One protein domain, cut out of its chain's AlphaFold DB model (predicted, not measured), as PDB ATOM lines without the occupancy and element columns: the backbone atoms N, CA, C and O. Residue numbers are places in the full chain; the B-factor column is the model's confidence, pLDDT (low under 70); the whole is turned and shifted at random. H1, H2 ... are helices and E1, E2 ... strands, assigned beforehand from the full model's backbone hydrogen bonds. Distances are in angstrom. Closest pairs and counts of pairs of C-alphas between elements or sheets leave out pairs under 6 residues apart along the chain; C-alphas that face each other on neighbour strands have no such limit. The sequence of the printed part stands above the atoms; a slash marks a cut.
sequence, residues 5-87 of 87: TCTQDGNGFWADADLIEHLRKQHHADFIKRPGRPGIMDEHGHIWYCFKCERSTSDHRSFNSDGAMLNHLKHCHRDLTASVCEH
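What this domain is: This is residues 5 to 87 of the 87 residues of an uncharacterized protein of Aspergillus welwitschiae (UniProt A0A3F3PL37). Two helices, H1 and H2, pack at a steep angle in the middle; at one end is the small hairpin E1 and E2 with its loops, at the other residues 5 to 6 pair with E3. The 83 printed residues hold, in order, H1, E1, E2, H2, H3 and E3; the class is mixed, with under half of the residues in named elements. The whole is compact, radius of gyration of the C-alphas 12.4 A, spanning 37 by 24 by 20 A.

How they stand to each other: Look first at E1, residues 48 to 50, and E2, residues 61 to 63, an antiparallel hairpin: N 50 and O 61 are 2.8 A apart. Next find H2, residues 66 to 76; its Met 69 and Trp 48 of E1 have their closest C-alphas, 6.6 A. H1, residues 16 to 26, touches H2 at a steep tilt of 54 degrees, the same way; the closest C-alphas, Ala 17 and Asp 66, are 5.5 A apart. H3, residues 78 to 81, touches H2 only at the corner, C-alphas 74 and 81 being closest at 5.8 A. E3, residues 84 to 86, pairs with no named strand and is apart from H2. Every O i to N i+4 pair is within hydrogen-bond range in H1 and H2; H3 is too short for one.

Where its parts are: Find C-alpha 16 at (128.427, 65.702, 71.013), where H1 begins; H1 and H2 each run 15.2 A. E3 ends at C-alpha 86, (123.908, 64.977, 61.266).

The domain as a whole: The farthest C-alphas, Gly 10 and Thr 57, are 38.7 A apart. The printed part has no cut; the link H1 to E1 is long, and no printed residue is under 70 in pLDDT.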
ATOM      1  N   THR A   5     126.282  69.855  61.912       96.12
ATOM      2  CA  THR A   5     126.272  71.268  61.525       96.12
ATOM      3  C   THR A   5     125.019  71.940  62.066       96.12
ATOM      4  O   THR A   5     123.918  71.418  61.890       96.12
ATOM      5  N   CYS A   6     125.177  73.095  62.711       94.69
ATOM      6  CA  CYS A   6     124.060  73.973  63.037       94.69
ATOM      7  C   CYS A   6     123.699  74.808  61.802       94.69
ATOM      8  O   CYS A   6     124.490  75.631  61.353       94.69
ATOM      9  N   THR A   7     122.514  74.620  61.232       92.62
ATOM     10  CA  THR A   7     122.063  75.319  60.019       92.62
ATOM     11  C   THR A   7     121.704  76.785  60.262       92.62
ATOM     12  O   THR A   7     121.660  77.561  59.311       92.62
ATOM     13  N   GLN A   8     121.476  77.181  61.515       91.25
ATOM     14  CA  GLN A   8     121.119  78.555  61.875       91.25
ATOM     15  C   GLN A   8     122.321  79.511  61.848       91.25
ATOM     16  O   GLN A   8     122.159  80.687  61.536       91.25
ATOM     17  N   ASP A   9     123.518  79.013  62.160       92.12
ATOM     18  CA  ASP A   9     124.743  79.822  62.270       92.12
ATOM     19  C   ASP A   9     125.961  79.222  61.544       92.12
ATOM     20  O   ASP A   9     127.016  79.849  61.483       92.12
ATOM     21  N   GLY A  10     125.817  78.038  60.943       92.06
ATOM     22  CA  GLY A  10     126.826  77.391  60.106       92.06
ATOM     23  C   GLY A  10     127.961  76.698  60.865       92.06
ATOM     24  O   GLY A  10     128.894  76.214  60.222       92.06
ATOM     25  N   ASN A  11     127.925  76.636  62.202       94.94
ATOM     26  CA  ASN A  11     129.000  76.009  62.976       94.94
ATOM     27  C   ASN A  11     128.988  74.478  62.870       94.94
ATOM     28  O   ASN A  11     127.934  73.841  62.933       94.94
ATOM     29  N   GLY A  12     130.183  73.896  62.753       95.31
ATOM     30  CA  GLY A  12     130.410  72.453  62.666       95.31
ATOM     31  C   GLY A  12     130.968  71.852  63.958       95.31
ATOM     32  O   GLY A  12     131.789  72.478  64.629       95.31
ATOM     33  N   PHE A  13     130.570  70.619  64.282       95.25
ATOM     34  CA  PHE A  13     130.959  69.921  65.511       95.25
ATOM     35  C   PHE A  13     131.287  68.450  65.252       95.25
ATOM     36  O   PHE A  13     130.517  67.727  64.621       95.25
ATOM     37  N   TRP A  14     132.412  67.993  65.801       94.06
ATOM     38  CA  TRP A  14     132.837  66.586  65.761       94.06
ATOM     39  C   TRP A  14     132.543  65.830  67.062       94.06
ATOM     40  O   TRP A  14     132.632  64.603  67.096       94.06
ATOM     41  N   ALA A  15     132.210  66.557  68.132       93.56
ATOM     42  CA  ALA A  15     131.903  66.005  69.441       93.56
ATOM     43  C   ALA A  15     130.500  66.424  69.890       93.56
ATOM     44  O   ALA A  15     130.123  67.593  69.795       93.56
ATOM     45  N   ASP A  16     129.757  65.466  70.448       94.75
ATOM     46  CA  ASP A  16     128.427  65.702  71.013       94.75
ATOM     47  C   ASP A  16     128.476  66.786  72.108       94.75
ATOM     48  O   ASP A  16     127.603  67.648  72.157       94.75
ATOM     49  N   ALA A  17     129.523  66.794  72.945       94.88
ATOM     50  CA  ALA A  17     129.710  67.785  74.009       94.88
ATOM     51  C   ALA A  17     129.770  69.230  73.479       94.88
ATOM     52  O   ALA A  17     129.173  70.132  74.074       94.88
ATOM     53  N   ASP A  18     130.468  69.447  72.359       94.81
ATOM     54  CA  ASP A  18     130.617  70.770  71.747       94.81
ATOM     55  C   ASP A  18     129.303  71.235  71.118       94.81
ATOM     56  O   ASP A  18     128.908  72.391  71.290       94.81
ATOM     57  N   LEU A  19     128.580  70.318  70.467       95.00
ATOM     58  CA  LEU A  19     127.239  70.586  69.957       95.00
ATOM     59  C   LEU A  19     126.273  70.947  71.097       95.00
ATOM     60  O   LEU A  19     125.559  71.943  71.000       95.00
ATOM     61  N   ILE A  20     126.244  70.176  72.189       95.44
ATOM     62  CA  ILE A  20     125.361  70.452  73.335       95.44
ATOM     63  C   ILE A  20     125.706  71.811  73.958       95.44
ATOM     64  O   ILE A  20     124.802  72.582  74.283       95.44
ATOM     65  N   GLU A  21     126.993  72.150  74.086       95.44
ATOM     66  CA  GLU A  21     127.417  73.475  74.551       95.44
ATOM     67  C   GLU A  21     126.970  74.605  73.632       95.44
ATOM     68  O   GLU A  21     126.563  75.666  74.113       95.44
ATOM     69  N   HIS A  22     127.075  74.393  72.325       95.06
ATOM     70  CA  HIS A  22     126.612  75.342  71.332       95.06
ATOM     71  C   HIS A  22     125.102  75.573  71.462       95.06
ATOM     72  O   HIS A  22     124.682  76.719  71.620       95.06
ATOM     73  N   LEU A  23     124.305  74.500  71.514       93.75
ATOM     74  CA  LEU A  23     122.856  74.571  71.727       93.75
ATOM     75  C   LEU A  23     122.517  75.309  73.028       93.75
ATOM     76  O   LEU A  23     121.706  76.234  73.027       93.75
ATOM     77  N   ARG A  24     123.200  74.969  74.128       94.69
ATOM     78  CA  ARG A  24     123.026  75.625  75.430       94.69
ATOM     79  C   ARG A  24     123.265  77.135  75.371       94.69
ATOM     80  O   ARG A  24     122.533  77.880  76.011       94.69
ATOM     81  N   LYS A  25     124.301  77.588  74.656       93.12
ATOM     82  CA  LYS A  25     124.721  79.002  74.639       93.12
ATOM     83  C   LYS A  25     124.015  79.850  73.587       93.12
ATOM     84  O   LYS A  25     123.742  81.012  73.857       93.12
ATOM     85  N   GLN A  26     123.795  79.306  72.394       92.56
ATOM     86  CA  GLN A  26     123.371  80.082  71.221       92.56
ATOM     87  C   GLN A  26     121.870  79.980  70.942       92.56
ATOM     88  O   GLN A  26     121.311  80.860  70.298       92.56
ATOM     89  N   HIS A  27     121.195  78.951  71.463       88.44
ATOM     90  CA  HIS A  27     119.793  78.662  71.138       88.44
ATOM     91  C   HIS A  27     118.856  78.825  72.339       88.44
ATOM     92  O   HIS A  27     117.861  78.114  72.462       88.44
ATOM     93  N   HIS A  28     119.187  79.748  73.253       85.31
ATOM     94  CA  HIS A  28     118.392  80.067  74.451       85.31
ATOM     95  C   HIS A  28     118.012  78.838  75.303       85.31
ATOM     96  O   HIS A  28     116.969  78.801  75.959       85.31
ATOM     97  N   ALA A  29     118.854  77.801  75.304       91.50
ATOM     98  CA  ALA A  29     118.603  76.566  76.034       91.50
ATOM     99  C   ALA A  29     119.173  76.626  77.461       91.50
ATOM    100  O   ALA A  29     119.926  75.753  77.893       91.50
ATOM    101  N   ASP A  30     118.768  77.647  78.222       91.88
ATOM    102  CA  ASP A  30     119.234  77.888  79.596       91.88
ATOM    103  C   ASP A  30     118.850  76.774  80.581       91.88
ATOM    104  O   ASP A  30     119.457  76.656  81.649       91.88
ATOM    105  N   PHE A  31     117.866  75.947  80.218       94.31
ATOM    106  CA  PHE A  31     117.433  74.757  80.957       94.31
ATOM    107  C   PHE A  31     118.414  73.580  80.846       94.31
ATOM    108  O   PHE A  31     118.282  72.604  81.586       94.31
ATOM    109  N   ILE A  32     119.383  73.652  79.930       95.81
ATOM    110  CA  ILE A  32     120.501  72.715  79.852       95.81
ATOM    111  C   ILE A  32     121.591  73.219  80.793       95.81
ATOM    112  O   ILE A  32     122.087  74.337  80.641       95.81
ATOM    113  N   LYS A  33     121.993  72.401  81.765       95.38
ATOM    114  CA  LYS A  33     123.066  72.722  82.718       95.38
ATOM    115  C   LYS A  33     124.087  71.589  82.783       95.38
ATOM    116  O   LYS A  33     123.840  70.490  82.299       95.38
ATOM    117  N   ARG A  34     125.231  71.869  83.406       94.75
ATOM    118  CA  ARG A  34     126.292  70.901  83.709       94.75
ATOM    119  C   ARG A  34     127.012  71.298  85.000       94.75
ATOM    120  O   ARG A  34     127.000  72.489  85.320       94.75
ATOM    121  N   PRO A  35     127.665  70.360  85.704       91.88
ATOM    122  CA  PRO A  35     128.295  70.648  86.993       91.88
ATOM    123  C   PRO A  35     129.582  71.476  86.881       91.88
ATOM    124  O   PRO A  35     129.995  72.106  87.850       91.88
ATOM    125  N   GLY A  36     130.221  71.520  85.706       88.12
ATOM    126  CA  GLY A  36     131.470  72.263  85.527       88.12
ATOM    127  C   GLY A  36     131.821  72.553  84.071       88.12
ATOM    128  O   GLY A  36     131.086  73.235  83.355       88.12
ATOM    129  N   ARG A  37     132.993  72.081  83.637       86.56
ATOM    130  CA  ARG A  37     133.442  72.119  82.231       86.56
ATOM    131  C   ARG A  37     132.838  70.937  81.446       86.56
ATOM    132  O   ARG A  37     132.361  70.000  82.084       86.56
ATOM    133  N   PRO A  38     132.815  70.964  80.096       85.06
ATOM    134  CA  PRO A  38     132.322  69.813  79.339       85.06
ATOM    135  C   PRO A  38     133.127  68.562  79.715       85.06
ATOM    136  O   PRO A  38     134.344  68.645  79.878       85.06
ATOM    137  N   GLY A  39     132.436  67.435  79.905       84.19
ATOM    138  CA  GLY A  39     133.039  66.160  80.309       84.19
ATOM    139  C   GLY A  39     133.360  66.003  81.803       84.19
ATOM    140  O   GLY A  39     133.824  64.938  82.200       84.19
ATOM    141  N   ILE A  40     133.116  67.013  82.647       90.19
ATOM    142  CA  ILE A  40     133.299  66.888  84.103       90.19
ATOM    143  C   ILE A  40     132.036  66.305  84.738       90.19
ATOM    144  O   ILE A  40     130.946  66.838  84.538       90.19
ATOM    145  N   MET A  41     132.207  65.230  85.509       94.75
ATOM    146  CA  MET A  41     131.151  64.593  86.301       94.75
ATOM    147  C   MET A  41     130.974  65.278  87.657       94.75
ATOM    148  O   MET A  41     131.946  65.748  88.251       94.75
ATOM    149  N   ASP A  42     129.736  65.312  88.147       93.12
ATOM    150  CA  ASP A  42     129.435  65.583  89.551       93.12
ATOM    151  C   ASP A  42     129.727  64.358  90.441       93.12
ATOM    152  O   ASP A  42     130.135  63.293  89.973       93.12
ATOM    153  N   GLU A  43     129.485  64.503  91.743       93.62
ATOM    154  CA  GLU A  43     129.621  63.428  92.737       93.62
ATOM    155  C   GLU A  43     128.692  62.221  92.496       93.62
ATOM    156  O   GLU A  43     128.942  61.135  93.014       93.62
ATOM    157  N   HIS A  44     127.654  62.387  91.671       91.06
ATOM    158  CA  HIS A  44     126.692  61.355  91.289       91.06
ATOM    159  C   HIS A  44     126.991  60.738  89.908       91.06
ATOM    160  O   HIS A  44     126.241  59.880  89.444       91.06
ATOM    161  N   GLY A  45     128.076  61.148  89.238       93.56
ATOM    162  CA  GLY A  45     128.458  60.657  87.911       93.56
ATOM    163  C   GLY A  45     127.688  61.287  86.744       93.56
ATOM    164  O   GLY A  45     127.719  60.758  85.632       93.56
ATOM    165  N   HIS A  46     126.985  62.401  86.956       95.25
ATOM    166  CA  HIS A  46     126.273  63.125  85.904       95.25
ATOM    167  C   HIS A  46     127.132  64.242  85.309       95.25
ATOM    168  O   HIS A  46     127.799  64.977  86.031       95.25
ATOM    169  N   ILE A  47     127.077  64.407  83.987       96.25
ATOM    170  CA  ILE A  47     127.776  65.471  83.247       96.25
ATOM    171  C   ILE A  47     126.821  66.502  82.628       96.25
ATOM    172  O   ILE A  47     127.243  67.610  82.305       96.25
ATOM    173  N   TRP A  48     125.539  66.159  82.472       96.94
ATOM    174  CA  TRP A  48     124.511  67.041  81.918       96.94
ATOM    175  C   TRP A  48     123.210  66.942  82.700       96.94
ATOM    176  O   TRP A  48     122.835  65.866  83.172       96.94
ATOM    177  N   TYR A  49     122.481  68.054  82.730       96.19
ATOM    178  CA  TYR A  49     121.150  68.158  83.305       96.19
ATOM    179  C   TYR A  49     120.188  68.840  82.329       96.19
ATOM    180  O   TYR A  49     120.553  69.809  81.659       96.19
ATOM    181  N   CYS A  50     118.942  68.369  82.296       96.94
ATOM    182  CA  CYS A  50     117.825  69.010  81.614       96.94
ATOM    183  C   CYS A  50     116.720  69.345  82.622       96.94
ATOM    184  O   CYS A  50     116.017  68.453  83.100       96.94
ATOM    185  N   PHE A  51     116.538  70.636  82.893       95.38
ATOM    186  CA  PHE A  51     115.527  71.161  83.823       95.38
ATOM    187  C   PHE A  51     114.149  71.364  83.179       95.38
ATOM    188  O   PHE A  51     113.194  71.727  83.848       95.38
ATOM    189  N   LYS A  52     114.017  71.129  81.866       94.25
ATOM    190  CA  LYS A  52     112.725  71.215  81.163       94.25
ATOM    191  C   LYS A  52     111.953  69.889  81.180       94.25
ATOM    192  O   LYS A  52     110.780  69.853  80.827       94.25
ATOM    193  N   CYS A  53     112.602  68.792  81.566       92.81
ATOM    194  CA  CYS A  53     111.995  67.466  81.639       92.81
ATOM    195  C   CYS A  53     112.037  66.918  83.066       92.81
ATOM    196  O   CYS A  53     112.675  65.894  83.319       92.81
ATOM    197  N   GLU A  54     111.344  67.602  83.972       85.88
ATOM    198  CA  GLU A  54     111.148  67.176  85.358       85.88
ATOM    199  C   GLU A  54     110.448  65.807  85.465       85.88
ATOM    200  O   GLU A  54     109.810  65.300  84.533       85.88
ATOM    201  N   ARG A  55     110.612  65.168  86.620       82.75
ATOM    202  CA  ARG A  55     109.952  63.922  87.016       82.75
ATOM    203  C   ARG A  55     109.310  64.123  88.385       82.75
ATOM    204  O   ARG A  55     109.707  64.992  89.147       82.75
ATOM    205  N   SER A  56     108.394  63.236  88.761       84.94
ATOM    206  CA  SER A  56     107.737  63.275  90.078       84.94
ATOM    207  C   SER A  56     108.699  63.265  91.276       84.94
ATOM    208  O   SER A  56     108.310  63.668  92.365       84.94
ATOM    209  N   THR A  57     109.934  62.788  91.098       85.25
ATOM    210  CA  THR A  57     110.948  62.669  92.158       85.25
ATOM    211  C   THR A  57     112.187  63.541  91.933       85.25
ATOM    212  O   THR A  57     113.160  63.384  92.662       85.25
ATOM    213  N   SER A  58     112.211  64.380  90.892       87.75
ATOM    214  CA  SER A  58     113.374  65.201  90.529       87.75
ATOM    215  C   SER A  58     112.945  66.373  89.651       87.75
ATOM    216  O   SER A  58     112.242  66.173  88.663       87.75
ATOM    217  N   ASP A  59     113.421  67.575  89.948       91.56
ATOM    218  CA  ASP A  59     113.174  68.794  89.164       91.56
ATOM    219  C   ASP A  59     113.908  68.803  87.807       91.56
ATOM    220  O   ASP A  59     113.657  69.646  86.948       91.56
ATOM    221  N   HIS A  60     114.796  67.836  87.573       93.38
ATOM    222  CA  HIS A  60     115.525  67.688  86.319       93.38
ATOM    223  C   HIS A  60     115.800  66.226  85.953       93.38
ATOM    224  O   HIS A  60     115.655  65.297  86.755       93.38
ATOM    225  N   ARG A  61     116.228  66.018  84.706       94.88
ATOM    226  CA  ARG A  61     116.858  64.774  84.249       94.88
ATOM    227  C   ARG A  61     118.364  64.927  84.206       94.88
ATOM    228  O   ARG A  61     118.849  65.925  83.684       94.88
ATOM    229  N   SER A  62     119.066  63.899  84.654       94.94
ATOM    230  CA  SER A  62     120.527  63.862  84.698       94.94
ATOM    231  C   SER A  62     121.060  62.798  83.746       94.94
ATOM    232  O   SER A  62     120.430  61.756  83.543       94.94
ATOM    233  N   PHE A  63     122.212  63.068  83.139       96.19
ATOM    234  CA  PHE A  63     122.833  62.203  82.142       96.19
ATOM    235  C   PHE A  63     124.322  62.066  82.428       96.19
ATOM    236  O   PHE A  63     124.996  63.046  82.732       96.19
ATOM    237  N   ASN A  64     124.840  60.852  82.281       95.62
ATOM    238  CA  ASN A  64     126.245  60.511  82.509       95.62
ATOM    239  C   ASN A  64     127.094  60.490  81.221       95.62
ATOM    240  O   ASN A  64     128.270  60.147  81.268       95.62
ATOM    241  N   SER A  65     126.513  60.819  80.063       95.62
ATOM    242  CA  SER A  65     127.221  60.865  78.780       95.62
ATOM    243  C   SER A  65     126.627  61.902  77.830       95.62
ATOM    244  O   SER A  65     125.429  62.205  77.888       95.62
ATOM    245  N   ASP A  66     127.466  62.427  76.932       95.75
ATOM    246  CA  ASP A  66     127.062  63.427  75.940       95.75
ATOM    247  C   ASP A  66     126.027  62.835  74.982       95.75
ATOM    248  O   ASP A  66     124.981  63.433  74.746       95.75
ATOM    249  N   GLY A  67     126.255  61.603  74.521       95.19
ATOM    250  CA  GLY A  67     125.324  60.899  73.640       95.19
ATOM    251  C   GLY A  67     123.941  60.690  74.266       95.19
ATOM    252  O   GLY A  67     122.931  60.855  73.581       95.19
ATOM    253  N   ALA A  68     123.859  60.386  75.569       96.62
ATOM    254  CA  ALA A  68     122.572  60.245  76.255       96.62
ATOM    255  C   ALA A  68     121.818  61.579  76.342       96.62
ATOM    256  O   ALA A  68     120.607  61.614  76.103       96.62
ATOM    257  N   MET A  69     122.532  62.673  76.625       96.69
ATOM    258  CA  MET A  69     121.956  64.015  76.624       96.69
ATOM    259  C   MET A  69     121.505  64.425  75.217       96.69
ATOM    260  O   MET A  69     120.358  64.823  75.033       96.69
ATOM    261  N   LEU A  70     122.353  64.262  74.199       95.88
ATOM    262  CA  LEU A  70     122.015  64.617  72.821       95.88
ATOM    263  C   LEU A  70     120.815  63.816  72.300       95.88
ATOM    264  O   LEU A  70     119.912  64.382  71.687       95.88
ATOM    265  N   ASN A  71     120.767  62.511  72.576       96.06
ATOM    266  CA  ASN A  71     119.622  61.674  72.223       96.06
ATOM    267  C   ASN A  71     118.338  62.134  72.934       96.06
ATOM    268  O   ASN A  71     117.267  62.169  72.330       96.06
ATOM    269  N   HIS A  72     118.437  62.540  74.203       96.50
ATOM    270  CA  HIS A  72     117.315  63.140  74.917       96.50
ATOM    271  C   HIS A  72     116.845  64.447  74.267       96.50
ATOM    272  O   HIS A  72     115.641  64.603  74.063       96.50
ATOM    273  N   LEU A  73     117.759  65.348  73.889       95.62
ATOM    274  CA  LEU A  73     117.411  66.593  73.198       95.62
ATOM    275  C   LEU A  73     116.701  66.311  71.866       95.62
ATOM    276  O   LEU A  73     115.630  66.862  71.628       95.62
ATOM    277  N   LYS A  74     117.215  65.378  71.056       94.00
ATOM    278  CA  LYS A  74     116.595  64.978  69.778       94.00
ATOM    279  C   LYS A  74     115.180  64.419  69.947       94.00
ATOM    280  O   LYS A  74     114.337  64.595  69.073       94.00
ATOM    281  N   HIS A  75     114.888  63.741  71.057       94.75
ATOM    282  CA  HIS A  75     113.569  63.148  71.284       94.75
ATOM    283  C   HIS A  75     112.581  64.074  71.994       94.75
ATOM    284  O   HIS A  75     111.416  64.117  71.601       94.75
ATOM    285  N   CYS A  76     113.028  64.795  73.021       94.75
ATOM    286  CA  CYS A  76     112.174  65.579  73.916       94.75
ATOM    287  C   CYS A  76     112.197  67.087  73.623       94.75
ATOM    288  O   CYS A  76     111.287  67.801  74.035       94.75
ATOM    289  N   HIS A  77     113.210  67.574  72.907       93.62
ATOM    290  CA  HIS A  77     113.411  68.986  72.570       93.62
ATOM    291  C   HIS A  77     113.691  69.151  71.074       93.62
ATOM    292  O   HIS A  77     114.643  69.822  70.682       93.62
ATOM    293  N   ARG A  78     112.851  68.527  70.239       91.06
ATOM    294  CA  ARG A  78     113.015  68.491  68.776       91.06
ATOM    295  C   ARG A  78     113.225  69.871  68.172       91.06
ATOM    296  O   ARG A  78     114.074  69.994  67.302       91.06
ATOM    297  N   ASP A  79     112.519  70.883  68.672       90.94
ATOM    298  CA  ASP A  79     112.631  72.268  68.202       90.94
ATOM    299  C   ASP A  79     114.043  72.837  68.395       90.94
ATOM    300  O   ASP A  79     114.554  73.525  67.521       90.94
ATOM    301  N   LEU A  80     114.710  72.492  69.504       90.69
ATOM    302  CA  LEU A  80     116.090  72.908  69.770       90.69
ATOM    303  C   LEU A  80     117.073  72.234  68.808       90.69
ATOM    304  O   LEU A  80     118.056  72.833  68.388       90.69
ATOM    305  N   THR A  81     116.821  70.970  68.466       91.25
ATOM    306  CA  THR A  81     117.679  70.200  67.555       91.25
ATOM    307  C   THR A  81     117.264  70.311  66.089       91.25
ATOM    308  O   THR A  81     117.922  69.721  65.240       91.25
ATOM    309  N   ALA A  82     116.188  71.036  65.770       90.75
ATOM    310  CA  ALA A  82     115.661  71.150  64.409       90.75
ATOM    311  C   ALA A  82     116.666  71.829  63.469       90.75
ATOM    312  O   ALA A  82     116.750  71.482  62.293       90.75
ATOM    313  N   SER A  83     117.470  72.741  64.015       87.56
ATOM    314  CA  SER A  83     118.558  73.422  63.315       87.56
ATOM    315  C   SER A  83     119.847  72.592  63.235       87.56
ATOM    316  O   SER A  83     120.879  73.129  62.859       87.56
ATOM    317  N   VAL A  84     119.850  71.306  63.608       91.69
ATOM    318  CA  VAL A  84     121.052  70.455  63.586       91.69
ATOM    319  C   VAL A  84     120.944  69.396  62.490       91.69
ATOM    320  O   VAL A  84     120.065  68.538  62.530       91.69
ATOM    321  N   CYS A  85     121.894  69.399  61.555       90.69
ATOM    322  CA  CYS A  85     122.092  68.317  60.591       90.69
ATOM    323  C   CYS A  85     123.193  67.361  61.074       90.69
ATOM    324  O   CYS A  85     124.250  67.811  61.506       90.69
ATOM    325  N   GLU A  86     122.939  66.052  60.999       91.31
ATOM    326  CA  GLU A  86     123.908  64.977  61.266       91.31
ATOM    327  C   GLU A  86     124.370  64.376  59.929       91.31
ATOM    328  O   GLU A  86     123.534  64.099  59.066       91.31
ATOM    329  N   HIS A  87     125.682  64.187  59.776       88.50
ATOM    330  CA  HIS A  87     126.354  63.640  58.596       88.50
ATOM    331  C   HIS A  87     127.208  62.420  58.956       88.50
ATOM    332  O   HIS A  87     127.794  62.397  60.072       88.50
TER     333      HIS A  87